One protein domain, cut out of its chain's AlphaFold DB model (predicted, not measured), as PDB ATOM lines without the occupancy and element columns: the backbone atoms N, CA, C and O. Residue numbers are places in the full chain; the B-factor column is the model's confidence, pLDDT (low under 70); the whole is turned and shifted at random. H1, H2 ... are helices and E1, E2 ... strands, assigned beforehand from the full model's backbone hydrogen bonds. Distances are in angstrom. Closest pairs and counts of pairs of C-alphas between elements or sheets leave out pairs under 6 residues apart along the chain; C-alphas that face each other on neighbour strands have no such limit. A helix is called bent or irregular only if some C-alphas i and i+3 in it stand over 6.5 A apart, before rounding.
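What this domain is: This is residues 20 to 42 and 50 to 123 of the 134 residues of an uncharacterized protein of Hyphomicrobiaceae bacterium (UniProt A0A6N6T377). With little regular structure, this is a compact, rounded body mostly of loops, with a ribbon of two antiparallel strands, E1 and E2, and two short helices side by side, H1 and H2; H3 is near H1. The printed part has 97 residues, 33 in named elements, ordered E1, H1, H2, H3, E2, class mixed. The radius of gyration of the C-alphas is 12.0 A, the spans 33 by 30 by 26 A.

How they stand to each other: E1, residues 24 to 27, is the antiparallel neighbour of E2, residues 119 to 122; N 25 and O 121, 2.9 A apart, are within hydrogen-bond range. H1, residues 30 to 39, touches H2, residues 71 to 78, opposite ways at a shallow tilt of 33 degrees, only just short of steep; their closest C-alphas, of Ala 37 and Ala 72, are 4.6 A apart. H3, residues 107 to 113, is close to H1 but not clearly touching, about perpendicular at 81 degrees; their closest C-alphas, of Leu 32 and Ala 111, are 6.9 A apart. In H1 and H3 every O i to N i+4 pair is within hydrogen-bond range, in H2 2 of 4; H2 is irregular, C-alphas 72 and 75 being 7.7 A apart.

Where its parts are: E1 begins at C-alpha 24 (162.868, 150.370, 186.643) and measures 9.5 A, H1 14.4 A, H2 10.4 A, H3 9.8 A; E2, 10.4 A, ends at C-alpha 122 (163.530, 151.605, 182.683).

The domain as a whole: The farthest C-alphas, of Gly 65 and Ser 113, are 34.3 A apart. Residues 43 to 49 are not printed; C-alphas 42 and 50 are 18.7 A apart. The link from H2 to H3 is long. Residues 42 and 98 to 102 have pLDDT under 70.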
ATOM      1  N   ASP A  20     165.429 148.583 194.342       80.31
ATOM      2  CA  ASP A  20     164.231 149.277 194.809       80.31
ATOM      3  C   ASP A  20     164.331 150.801 194.626       80.31
ATOM      4  O   ASP A  20     163.314 151.474 194.435       80.31
ATOM      5  N   HIS A  21     165.554 151.335 194.579       79.44
ATOM      6  CA  HIS A  21     165.825 152.758 194.369       79.44
ATOM      7  C   HIS A  21     165.913 153.151 192.890       79.44
ATOM      8  O   HIS A  21     165.913 154.339 192.560       79.44
ATOM      9  N   ARG A  22     165.963 152.176 191.978       82.75
ATOM     10  CA  ARG A  22     166.070 152.430 190.538       82.75
ATOM     11  C   ARG A  22     164.692 152.671 189.919       82.75
ATOM     12  O   ARG A  22     163.711 152.022 190.278       82.75
ATOM     13  N   LEU A  23     164.632 153.574 188.936       86.31
ATOM     14  CA  LEU A  23     163.438 153.874 188.131       86.31
ATOM     15  C   LEU A  23     163.180 152.789 187.072       86.31
ATOM     16  O   LEU A  23     163.110 153.064 185.873       86.31
ATOM     17  N   VAL A  24     163.094 151.533 187.508       87.62
ATOM     18  CA  VAL A  24     162.868 150.370 186.643       87.62
ATOM     19  C   VAL A  24     161.631 149.602 187.092       87.62
ATOM     20  O   VAL A  24     161.375 149.432 188.285       87.62
ATOM     21  N   CYS A  25     160.852 149.132 186.126       91.44
ATOM     22  CA  CYS A  25     159.640 148.366 186.372       91.44
ATOM     23  C   CYS A  25     159.877 146.900 186.030       91.44
ATOM     24  O   CYS A  25     160.560 146.615 185.040       91.44
ATOM     25  N   PRO A  26     159.281 145.969 186.788       92.12
ATOM     26  CA  PRO A  26     159.293 144.569 186.427       92.12
ATOM     27  C   PRO A  26     158.491 144.340 185.137       92.12
ATOM     28  O   PRO A  26     157.437 144.943 184.903       92.12
ATOM     29  N   ILE A  27     159.000 143.433 184.317       92.75
ATOM     30  CA  ILE A  27     158.336 142.813 183.179       92.75
ATOM     31  C   ILE A  27     158.004 141.386 183.607       92.75
ATOM     32  O   ILE A  27     158.905 140.620 183.958       92.75
ATOM     33  N   MET A  28     156.717 141.034 183.605       92.50
ATOM     34  CA  MET A  28     156.243 139.770 184.174       92.50
ATOM     35  C   MET A  28     155.254 139.069 183.248       92.50
ATOM     36  O   MET A  28     154.316 139.684 182.745       92.50
ATOM     37  N   SER A  29     155.423 137.758 183.069       93.44
ATOM     38  CA  SER A  29     154.449 136.924 182.358       93.44
ATOM     39  C   SER A  29     153.106 136.872 183.096       93.44
ATOM     40  O   SER A  29     153.028 137.144 184.296       93.44
ATOM     41  N   ALA A  30     152.043 136.467 182.395       93.44
ATOM     42  CA  ALA A  30     150.727 136.297 183.010       93.44
ATOM     43  C   ALA A  30     150.752 135.316 184.198       93.44
ATOM     44  O   ALA A  30     150.131 135.575 185.229       93.44
ATOM     45  N   GLU A  31     151.529 134.237 184.085       94.75
ATOM     46  CA  GLU A  31     151.679 133.248 185.154       94.75
ATOM     47  C   GLU A  31     152.391 133.828 186.383       94.75
ATOM     48  O   GLU A  31     151.942 133.636 187.515       94.75
ATOM     49  N   LEU A  32     153.463 134.603 186.176       94.62
ATOM     50  CA  LEU A  32     154.167 135.248 187.283       94.62
ATOM     51  C   LEU A  32     153.267 136.272 187.982       94.62
ATOM     52  O   LEU A  32     153.197 136.287 189.210       94.62
ATOM     53  N   VAL A  33     152.528 137.076 187.214       92.94
ATOM     54  CA  VAL A  33     151.574 138.048 187.762       92.94
ATOM     55  C   VAL A  33     150.522 137.366 188.637       92.94
ATOM     56  O   VAL A  33     150.263 137.835 189.746       92.94
ATOM     57  N   LYS A  34     149.957 136.239 188.189       93.31
ATOM     58  CA  LYS A  34     148.964 135.469 188.952       93.31
ATOM     59  C   LYS A  34     149.521 134.994 190.298       93.31
ATOM     60  O   LYS A  34     148.859 135.152 191.325       93.31
ATOM     61  N   LYS A  35     150.741 134.450 190.308       93.75
ATOM     62  CA  LYS A  35     151.400 133.958 191.530       93.75
ATOM     63  C   LYS A  35     151.781 135.097 192.479       93.75
ATOM     64  O   LYS A  35     151.504 135.008 193.672       93.75
ATOM     65  N   VAL A  36     152.333 136.192 191.950       91.75
ATOM     66  CA  VAL A  36     152.638 137.404 192.729       91.75
ATOM     67  C   VAL A  36     151.371 137.969 193.367       91.75
ATOM     68  O   VAL A  36     151.360 138.242 194.562       91.75
ATOM     69  N   ALA A  37     150.290 138.105 192.597       89.12
ATOM     70  CA  ALA A  37     149.021 138.643 193.077       89.12
ATOM     71  C   ALA A  37     148.431 137.838 194.243       89.12
ATOM     72  O   ALA A  37     147.901 138.427 195.184       89.12
ATOM     73  N   ALA A  38     148.543 136.508 194.198       89.62
ATOM     74  CA  ALA A  38     148.133 135.647 195.300       89.62
ATOM     75  C   ALA A  38     149.009 135.859 196.547       89.62
ATOM     76  O   ALA A  38     148.477 135.962 197.650       89.62
ATOM     77  N   GLN A  39     150.326 135.989 196.361       88.31
ATOM     78  CA  GLN A  39     151.301 136.152 197.443       88.31
ATOM     79  C   GLN A  39     151.138 137.470 198.215       88.31
ATOM     80  O   GLN A  39     151.356 137.514 199.422       88.31
ATOM     81  N   ILE A  40     150.762 138.549 197.529       81.62
ATOM     82  CA  ILE A  40     150.677 139.893 198.123       81.62
ATOM     83  C   ILE A  40     149.247 140.314 198.480       81.62
ATOM     84  O   ILE A  40     148.999 141.481 198.783       81.62
ATOM     85  N   LYS A  41     148.270 139.409 198.392       79.62
ATOM     86  CA  LYS A  41     146.867 139.745 198.647       79.62
ATOM     87  C   LYS A  41     146.696 140.238 200.090       79.62
ATOM     88  O   LYS A  41     146.889 139.484 201.032       79.62
ATOM     89  N   GLY A  42     146.298 141.501 200.255       69.25
ATOM     90  CA  GLY A  42     146.154 142.145 201.572       69.25
ATOM     91  C   GLY A  42     147.433 142.808 202.100       69.25
ATOM     92  O   GLY A  42     147.385 143.520 203.101       69.25
ATOM     93  N   CYS A  50     154.559 159.210 199.382       82.62
ATOM     94  CA  CYS A  50     154.984 158.344 198.298       82.62
ATOM     95  C   CYS A  50     154.390 158.886 196.998       82.62
ATOM     96  O   CYS A  50     153.169 159.032 196.902       82.62
ATOM     97  N   ARG A  51     155.234 159.228 196.019       86.94
ATOM     98  CA  ARG A  51     154.801 159.819 194.744       86.94
ATOM     99  C   ARG A  51     154.999 158.838 193.596       86.94
ATOM    100  O   ARG A  51     155.998 158.131 193.558       86.94
ATOM    101  N   GLY A  52     154.064 158.854 192.650       90.44
ATOM    102  CA  GLY A  52     154.094 158.009 191.457       90.44
ATOM    103  C   GLY A  52     153.714 156.547 191.710       90.44
ATOM    104  O   GLY A  52     153.568 156.084 192.845       90.44
ATOM    105  N   CYS A  53     153.515 155.807 190.629       91.06
ATOM    106  CA  CYS A  53     153.193 154.391 190.671       91.06
ATOM    107  C   CYS A  53     154.457 153.562 190.886       91.06
ATOM    108  O   CYS A  53     155.471 153.773 190.227       91.06
ATOM    109  N   GLY A  54     154.381 152.592 191.801       87.31
ATOM    110  CA  GLY A  54     155.505 151.722 192.171       87.31
ATOM    111  C   GLY A  54     156.230 152.122 193.454       87.31
ATOM    112  O   GLY A  54     156.924 151.291 194.024       87.31
ATOM    113  N   CYS A  55     155.991 153.324 193.983       87.62
ATOM    114  CA  CYS A  55     156.704 153.807 195.167       87.62
ATOM    115  C   CYS A  55     156.353 153.036 196.465       87.62
ATOM    116  O   CYS A  55     157.111 153.042 197.432       87.62
ATOM    117  N   LYS A  56     155.204 152.342 196.482       82.88
ATOM    118  CA  LYS A  56     154.773 151.403 197.543       82.88
ATOM    119  C   LYS A  56     155.059 149.933 197.164       82.88
ATOM    120  O   LYS A  56     154.313 149.049 197.565       82.88
ATOM    121  N   GLY A  57     156.022 149.743 196.256       82.75
ATOM    122  CA  GLY A  57     156.420 148.515 195.547       82.75
ATOM    123  C   GLY A  57     155.329 147.739 194.833       82.75
ATOM    124  O   GLY A  57     155.413 146.527 194.680       82.75
ATOM    125  N   GLY A  58     154.352 148.464 194.291       87.44
ATOM    126  CA  GLY A  58     153.577 147.979 193.151       87.44
ATOM    127  C   GLY A  58     154.435 147.840 191.876       87.44
ATOM    128  O   GLY A  58     155.602 148.236 191.854       87.44
ATOM    129  N   PRO A  59     153.849 147.366 190.765       90.81
ATOM    130  CA  PRO A  59     154.573 147.101 189.520       90.81
ATOM    131  C   PRO A  59     155.049 148.364 188.779       90.81
ATOM    132  O   PRO A  59     155.789 148.249 187.813       90.81
ATOM    133  N   GLY A  60     154.652 149.566 189.205       91.94
ATOM    134  CA  GLY A  60     155.188 150.811 188.643       91.94
ATOM    135  C   GLY A  60     154.431 151.398 187.449       91.94
ATOM    136  O   GLY A  60     154.961 152.282 186.778       91.94
ATOM    137  N   TYR A  61     153.201 150.940 187.193       94.06
ATOM    138  CA  TYR A  61     152.395 151.344 186.035       94.06
ATOM    139  C   TYR A  61     151.171 152.176 186.433       94.06
ATOM    140  O   TYR A  61     150.503 151.879 187.431       94.06
ATOM    141  N   ARG A  62     150.857 153.189 185.621       95.31
ATOM    142  CA  ARG A  62     149.643 154.007 185.692       95.31
ATOM    143  C   ARG A  62     148.729 153.687 184.513       95.31
ATOM    144  O   ARG A  62     149.138 153.780 183.358       95.31
ATOM    145  N   ALA A  63     147.482 153.335 184.806       95.50
ATOM    146  CA  ALA A  63     146.462 153.141 183.780       95.50
ATOM    147  C   ALA A  63     146.035 154.487 183.156       95.50
ATOM    148  O   ALA A  63     146.127 155.514 183.833       95.50
ATOM    149  N   PRO A  64     145.467 154.494 181.934       93.19
ATOM    150  CA  PRO A  64     144.971 155.715 181.283       93.19
ATOM    151  C   PRO A  64     143.977 156.523 182.132       93.19
ATOM    152  O   PRO A  64     143.958 157.745 182.078       93.19
ATOM    153  N   GLY A  65     143.204 155.860 183.000       91.25
ATOM    154  CA  GLY A  65     142.311 156.512 183.968       91.25
ATOM    155  C   GLY A  65     143.012 157.168 185.170       91.25
ATOM    156  O   GLY A  65     142.362 157.439 186.177       91.25
ATOM    157  N   GLY A  66     144.336 157.338 185.136       92.31
ATOM    158  CA  GLY A  66     145.117 158.057 186.146       92.31
ATOM    159  C   GLY A  66     145.453 157.268 187.418       92.31
ATOM    160  O   GLY A  66     146.213 157.758 188.252       92.31
ATOM    161  N   LYS A  67     144.940 156.044 187.588       93.44
ATOM    162  CA  LYS A  67     145.180 155.212 188.782       93.44
ATOM    163  C   LYS A  67     146.404 154.311 188.620       93.44
ATOM    164  O   LYS A  67     146.648 153.778 187.537       93.44
ATOM    165  N   CYS A  68     147.144 154.100 189.709       92.44
ATOM    166  CA  CYS A  68     148.209 153.099 189.742       92.44
ATOM    167  C   CYS A  68     147.631 151.688 189.696       92.44
ATOM    168  O   CYS A  68     146.617 151.404 190.332       92.44
ATOM    169  N   VAL A  69     148.301 150.813 188.957       92.88
ATOM    170  CA  VAL A  69     147.867 149.434 188.741       92.88
ATOM    171  C   VAL A  69     148.591 148.514 189.716       92.88
ATOM    172  O   VAL A  69     149.812 148.585 189.850       92.88
ATOM    173  N   GLY A  70     147.838 147.667 190.419       90.75
ATOM    174  CA  GLY A  70     148.394 146.611 191.267       90.75
ATOM    175  C   GLY A  70     148.782 145.379 190.452       90.75
ATOM    176  O   GLY A  70     148.294 145.189 189.340       90.75
ATOM    177  N   PHE A  71     149.626 144.503 191.009       90.62
ATOM    178  CA  PHE A  71     150.060 143.289 190.307       90.62
ATOM    179  C   PHE A  71     148.873 142.456 189.809       90.62
ATOM    180  O   PHE A  71     148.853 142.086 188.646       90.62
ATOM    181  N   ALA A  72     147.840 142.267 190.636       89.00
ATOM    182  CA  ALA A  72     146.650 141.483 190.289       89.00
ATOM    183  C   ALA A  72     145.918 141.948 189.021       89.00
ATOM    184  O   ALA A  72     145.293 141.139 188.346       89.00
ATOM    185  N   GLU A  73     146.000 143.236 188.691       92.00
ATOM    186  CA  GLU A  73     145.272 143.826 187.567       92.00
ATOM    187  C   GLU A  73     146.191 144.183 186.392       92.00
ATOM    188  O   GLU A  73     145.713 144.682 185.372       92.00
ATOM    189  N   LEU A  74     147.503 143.950 186.522       93.75
ATOM    190  CA  LEU A  74     148.506 144.435 185.577       93.75
ATOM    191  C   LEU A  74     148.240 143.939 184.156       93.75
ATOM    192  O   LEU A  74     148.174 144.743 183.233       93.75
ATOM    193  N   ILE A  75     148.019 142.637 183.983       95.31
ATOM    194  CA  ILE A  75     147.782 142.054 182.655       95.31
ATOM    195  C   ILE A  75     146.429 142.489 182.095       95.31
ATOM    196  O   ILE A  75     146.347 142.882 180.937       95.31
ATOM    197  N   SER A  76     145.373 142.467 182.912       94.69
ATOM    198  CA  SER A  76     144.029 142.845 182.463       94.69
ATOM    199  C   SER A  76     143.910 144.324 182.094       94.69
ATOM    200  O   SER A  76     143.112 144.663 181.228       94.69
ATOM    201  N   ARG A  77     144.672 145.213 182.750       95.25
ATOM    202  CA  ARG A  77     144.592 146.667 182.529       95.25
ATOM    203  C   ARG A  77     145.647 147.191 181.562       95.25
ATOM    204  O   ARG A  77     145.350 148.096 180.796       95.25
ATOM    205  N   CYS A  78     146.866 146.660 181.619       95.00
ATOM    206  CA  CYS A  78     148.006 147.161 180.851       95.00
ATOM    207  C   CYS A  78     148.408 146.241 179.690       95.00
ATOM    208  O   CYS A  78     149.273 146.606 178.893       95.00
ATOM    209  N   GLY A  79     147.801 145.054 179.586       94.31
ATOM    210  CA  GLY A  79     148.143 144.038 178.596       94.31
ATOM    211  C   GLY A  79     149.335 143.161 179.003       94.31
ATOM    212  O   GLY A  79     149.935 143.356 180.071       94.31
ATOM    213  N   PRO A  80     149.694 142.168 178.169       93.56
ATOM    214  CA  PRO A  80     150.887 141.351 178.382       93.56
ATOM    215  C   PRO A  80     152.166 142.209 178.345       93.56
ATOM    216  O   PRO A  80     152.127 143.347 177.868       93.56
ATOM    217  N   PRO A  81     153.312 141.693 178.831       90.88
ATOM    218  CA  PRO A  81     154.624 142.302 178.608       90.88
ATOM    219  C   PRO A  81     154.795 142.858 177.186       90.88
ATOM    220  O   PRO A  81     154.493 142.133 176.239       90.88
ATOM    221  N   PRO A  82     155.263 144.111 177.008       91.94
ATOM    222  CA  PRO A  82     155.878 145.020 177.989       91.94
ATOM    223  C   PRO A  82     154.893 145.946 178.741       91.94
ATOM    224  O   PRO A  82     155.307 146.990 179.252       91.94
ATOM    225  N   HIS A  83     153.611 145.564 178.814       93.81
ATOM    226  CA  HIS A  83     152.517 146.296 179.470       93.81
ATOM    227  C   HIS A  83     152.217 147.664 178.827       93.81
ATOM    228  O   HIS A  83     151.982 148.654 179.520       93.81
ATOM    229  N   ALA A  84     152.230 147.716 177.490       93.06
ATOM    230  CA  ALA A  84     152.120 148.942 176.692       93.06
ATOM    231  C   ALA A  84     150.793 149.713 176.856       93.06
ATOM    232  O   ALA A  84     150.716 150.873 176.469       93.06
ATOM    233  N   GLY A  85     149.757 149.106 177.446       93.69
ATOM    234  CA  GLY A  85     148.482 149.777 177.727       93.69
ATOM    235  C   GLY A  85     148.521 150.749 178.914       93.69
ATOM    236  O   GLY A  85     147.517 151.399 179.199       93.69
ATOM    237  N   CYS A  86     149.645 150.844 179.628       95.00
ATOM    238  CA  CYS A  86     149.812 151.727 180.778       95.00
ATOM    239  C   CYS A  86     151.083 152.568 180.668       95.00
ATOM    240  O   CYS A  86     152.122 152.099 180.204       95.00
ATOM    241  N   ALA A  87     151.019 153.789 181.198       94.12
ATOM    242  CA  ALA A  87     152.191 154.632 181.368       94.12
ATOM    243  C   ALA A  87     153.091 154.053 182.460       94.12
ATOM    244  O   ALA A  87     152.629 153.596 183.511       94.12
ATOM    245  N   ARG A  88     154.393 154.065 182.208       92.94
ATOM    246  CA  ARG A  88     155.372 153.442 183.082       92.94
ATOM    247  C   ARG A  88     156.131 154.508 183.863       92.94
ATOM    248  O   ARG A  88     156.924 155.236 183.282       92.94
ATOM    249  N   GLU A  89     155.917 154.556 185.174       92.19
ATOM    250  CA  GLU A  89     156.528 155.568 186.049       92.19
ATOM    251  C   GLU A  89     157.687 155.019 186.875       92.19
ATOM    252  O   GLU A  89     158.630 155.744 187.172       92.19
ATOM    253  N   CYS A  90     157.607 153.738 187.253       89.94
ATOM    254  CA  CYS A  90     158.617 153.027 188.039       89.94
ATOM    255  C   CYS A  90     159.137 153.803 189.254       89.94
ATOM    256  O   CYS A  90     160.328 153.737 189.549       89.94
ATOM    257  N   ALA A  91     158.270 154.541 189.953       89.56
ATOM    258  CA  ALA A  91     158.700 155.361 191.074       89.56
ATOM    259  C   ALA A  91     159.459 154.496 192.100       89.56
ATOM    260  O   ALA A  91     159.027 153.367 192.391       89.56
ATOM    261  N   PRO A  92     160.604 154.980 192.613       86.56
ATOM    262  CA  PRO A  92     161.441 154.188 193.494       86.56
ATOM    263  C   PRO A  92     160.679 153.905 194.783       86.56
ATOM    264  O   PRO A  92     159.884 154.732 195.248       86.56
ATOM    265  N   VAL A  93     160.907 152.724 195.350       84.50
ATOM    266  CA  VAL A  93     160.309 152.373 196.634       84.50
ATOM    267  C   VAL A  93     160.895 153.301 197.689       84.50
ATOM    268  O   VAL A  93     162.109 153.479 197.784       84.50
ATOM    269  N   HIS A  94     160.034 153.934 198.478       85.31
ATOM    270  CA  HIS A  94     160.511 154.780 199.563       85.31
ATOM    271  C   HIS A  94     161.198 153.913 200.631       85.31
ATOM    272  O   HIS A  94     160.674 152.860 200.987       85.31
ATOM    273  N   LYS A  95     162.323 154.368 201.203       82.75
ATOM    274  CA  LYS A  95     163.125 153.600 202.184       82.75
ATOM    275  C   LYS A  95     162.298 153.045 203.351       82.75
ATOM    276  O   LYS A  95     162.430 151.886 203.722       82.75
ATOM    277  N   SER A  96     161.367 153.842 203.875       80.31
ATOM    278  CA  SER A  96     160.434 153.420 204.937       80.31
ATOM    279  C   SER A  96     159.440 152.315 204.533       80.31
ATOM    280  O   SER A  96     158.715 151.833 205.393       80.31
ATOM    281  N   CYS A  97     159.375 151.920 203.258       77.69
ATOM    282  CA  CYS A  97     158.537 150.823 202.765       77.69
ATOM    283  C   CYS A  97     159.332 149.515 202.515       77.69
ATOM    284  O   CYS A  97     158.727 148.520 202.128       77.69
ATOM    285  N   VAL A  98     160.660 149.488 202.721       67.75
ATOM    286  CA  VAL A  98     161.536 148.352 202.342       67.75
ATOM    287  C   VAL A  98     161.412 147.153 203.301       67.75
ATOM    288  O   VAL A  98     161.542 146.008 202.883       67.75
ATOM    289  N   GLY A  99     161.086 147.387 204.579       59.81
ATOM    290  CA  GLY A  99     161.043 146.344 205.621       59.81
ATOM    291  C   GLY A  99     159.777 145.476 205.670       59.81
ATOM    292  O   GLY A  99     159.734 144.504 206.419       59.81
ATOM    293  N   HIS A 100     158.742 145.790 204.886       49.88
ATOM    294  CA  HIS A 100     157.452 145.098 204.943       49.88
ATOM    295  C   HIS A 100     156.981 144.699 203.547       49.88
ATOM    296  O   HIS A 100     156.381 145.532 202.892       49.88
ATOM    297  N   VAL A 101     157.207 143.448 203.113       54.44
ATOM    298  CA  VAL A 101     156.465 142.684 202.062       54.44
ATOM    299  C   VAL A 101     156.231 143.374 200.686       54.44
ATOM    300  O   VAL A 101     155.666 142.777 199.778       54.44
ATOM    301  N   LEU A 102     156.676 144.613 200.476       62.19
ATOM    302  CA  LEU A 102     156.175 145.533 199.447       62.19
ATOM    303  C   LEU A 102     157.296 146.319 198.775       62.19
ATOM    304  O   LEU A 102     157.034 147.375 198.220       62.19
ATOM    305  N   GLY A 103     158.542 145.855 198.841       77.56
ATOM    306  CA  GLY A 103     159.573 146.259 197.882       77.56
ATOM    307  C   GLY A 103     159.424 145.491 196.564       77.56
ATOM    308  O   GLY A 103     158.501 144.689 196.402       77.56
ATOM    309  N   ARG A 104     160.348 145.679 195.623       84.00
ATOM    310  CA  ARG A 104     160.484 144.824 194.425       84.00
ATOM    311  C   ARG A 104     161.634 143.831 194.564       84.00
ATOM    312  O   ARG A 104     161.647 142.835 193.842       84.00
ATOM    313  N   ALA A 105     162.533 144.042 195.523       81.12
ATOM    314  CA  ALA A 105     163.661 143.166 195.822       81.12
ATOM    315  C   ALA A 105     163.285 141.677 195.975       81.12
ATOM    316  O   ALA A 105     164.018 140.796 195.528       81.12
ATOM    317  N   TRP A 106     162.113 141.377 196.546       85.19
ATOM    318  CA  TRP A 106     161.641 140.001 196.740       85.19
ATOM    319  C   TRP A 106     161.203 139.301 195.437       85.19
ATOM    320  O   TRP A 106     161.144 138.072 195.403       85.19
ATOM    321  N   LEU A 107     160.907 140.045 194.361       88.50
ATOM    322  CA  LEU A 107     160.328 139.490 193.128       88.50
ATOM    323  C   LEU A 107     161.284 138.539 192.408       88.50
ATOM    324  O   LEU A 107     160.840 137.519 191.890       88.50
ATOM    325  N   LYS A 108     162.582 138.858 192.367       90.19
ATOM    326  CA  LYS A 108     163.606 138.012 191.731       90.19
ATOM    327  C   LYS A 108     163.734 136.643 192.412       90.19
ATOM    328  O   LYS A 108     163.524 135.642 191.725       90.19
ATOM    329  N   PRO A 109     164.026 136.559 193.727       90.44
ATOM    330  CA  PRO A 109     164.116 135.266 194.401       90.44
ATOM    331  C   PRO A 109     162.772 134.530 194.409       90.44
ATOM    332  O   PRO A 109     162.752 133.310 194.250       90.44
ATOM    333  N   PHE A 110     161.645 135.244 194.506       90.69
ATOM    334  CA  PHE A 110     160.330 134.621 194.384       90.69
ATOM    335  C   PHE A 110     160.114 133.993 193.010       90.69
ATOM    336  O   PHE A 110     159.792 132.811 192.948       90.69
ATOM    337  N   ALA A 111     160.324 134.740 191.921       93.38
ATOM    338  CA  ALA A 111     160.169 134.228 190.564       93.38
ATOM    339  C   ALA A 111     161.049 132.987 190.346       93.38
ATOM    340  O   ALA A 111     160.546 131.957 189.896       93.38
ATOM    341  N   ALA A 112     162.313 133.044 190.777       94.62
ATOM    342  CA  ALA A 112     163.227 131.909 190.696       94.62
ATOM    343  C   ALA A 112     162.704 130.683 191.470       94.62
ATOM    344  O   ALA A 112     162.726 129.573 190.939       94.62
ATOM    345  N   SER A 113     162.157 130.875 192.678       94.75
ATOM    346  CA  SER A 113     161.617 129.779 193.504       94.75
ATOM    347  C   SER A 113     160.440 129.029 192.866       94.75
ATOM    348  O   SER A 113     160.189 127.874 193.197       94.75
ATOM    349  N   ILE A 114     159.736 129.663 191.924       95.38
ATOM    350  CA  ILE A 114     158.595 129.088 191.197       95.38
ATOM    351  C   ILE A 114     158.921 128.772 189.731       95.38
ATOM    352  O   ILE A 114     157.993 128.561 188.946       95.38
ATOM    353  N   GLY A 115     160.210 128.747 189.365       95.62
ATOM    354  CA  GLY A 115     160.686 128.402 188.022       95.62
ATOM    355  C   GLY A 115     160.402 129.463 186.953       95.62
ATOM    356  O   GLY A 115     160.268 129.126 185.780       95.62
ATOM    357  N   LEU A 116     160.258 130.730 187.346       94.81
ATOM    358  CA  LEU A 116     159.975 131.858 186.456       94.81
ATOM    359  C   LEU A 116     161.072 132.926 186.548       94.81
ATOM    360  O   LEU A 116     161.879 132.954 187.474       94.81
ATOM    361  N   THR A 117     161.056 133.858 185.597       92.31
ATOM    362  CA  THR A 117     162.005 134.974 185.545       92.31
ATOM    363  C   THR A 117     161.258 136.300 185.568       92.31
ATOM    364  O   THR A 117     160.190 136.437 184.968       92.31
ATOM    365  N   VAL A 118     161.842 137.289 186.243       92.06
ATOM    366  CA  VAL A 118     161.438 138.693 186.164       92.06
ATOM    367  C   VAL A 118     162.592 139.503 185.588       92.06
ATOM    368  O   VAL A 118     163.728 139.407 186.053       92.06
ATOM    369  N   SER A 119     162.288 140.304 184.573       90.56
ATOM    370  CA  SER A 119     163.224 141.273 183.996       90.56
ATOM    371  C   SER A 119     162.810 142.675 184.412       90.56
ATOM    372  O   SER A 119     161.644 142.903 184.712       90.56
ATOM    373  N   PHE A 120     163.737 143.626 184.414       89.44
ATOM    374  CA  PHE A 120     163.441 145.020 184.738       89.44
ATOM    375  C   PHE A 120     163.778 145.907 183.548       89.44
ATOM    376  O   PHE A 120     164.824 145.739 182.925       89.44
ATOM    377  N   GLN A 121     162.892 146.845 183.229       87.44
ATOM    378  CA  GLN A 121     163.109 147.810 182.153       87.44
ATOM    379  C   GLN A 121     162.871 149.228 182.686       87.44
ATOM    380  O   GLN A 121     161.980 149.415 183.522       87.44
ATOM    381  N   PRO A 122     163.665 150.220 182.242       86.06
ATOM    382  CA  PRO A 122     163.530 151.605 182.683       86.06
ATOM    383  C   PRO A 122     162.112 152.146 182.499       86.06
ATOM    384  O   PRO A 122     161.350 151.664 181.646       86.06
ATOM    385  N   ALA A 123     161.767 153.142 183.318       81.12
ATOM    386  CA  ALA A 123     160.628 154.013 183.066       81.12
ATOM    387  C   ALA A 123     160.719 154.545 181.631       81.12
ATOM    388  O   ALA A 123     161.818 154.804 181.133       81.12
TER     389      ALA A 123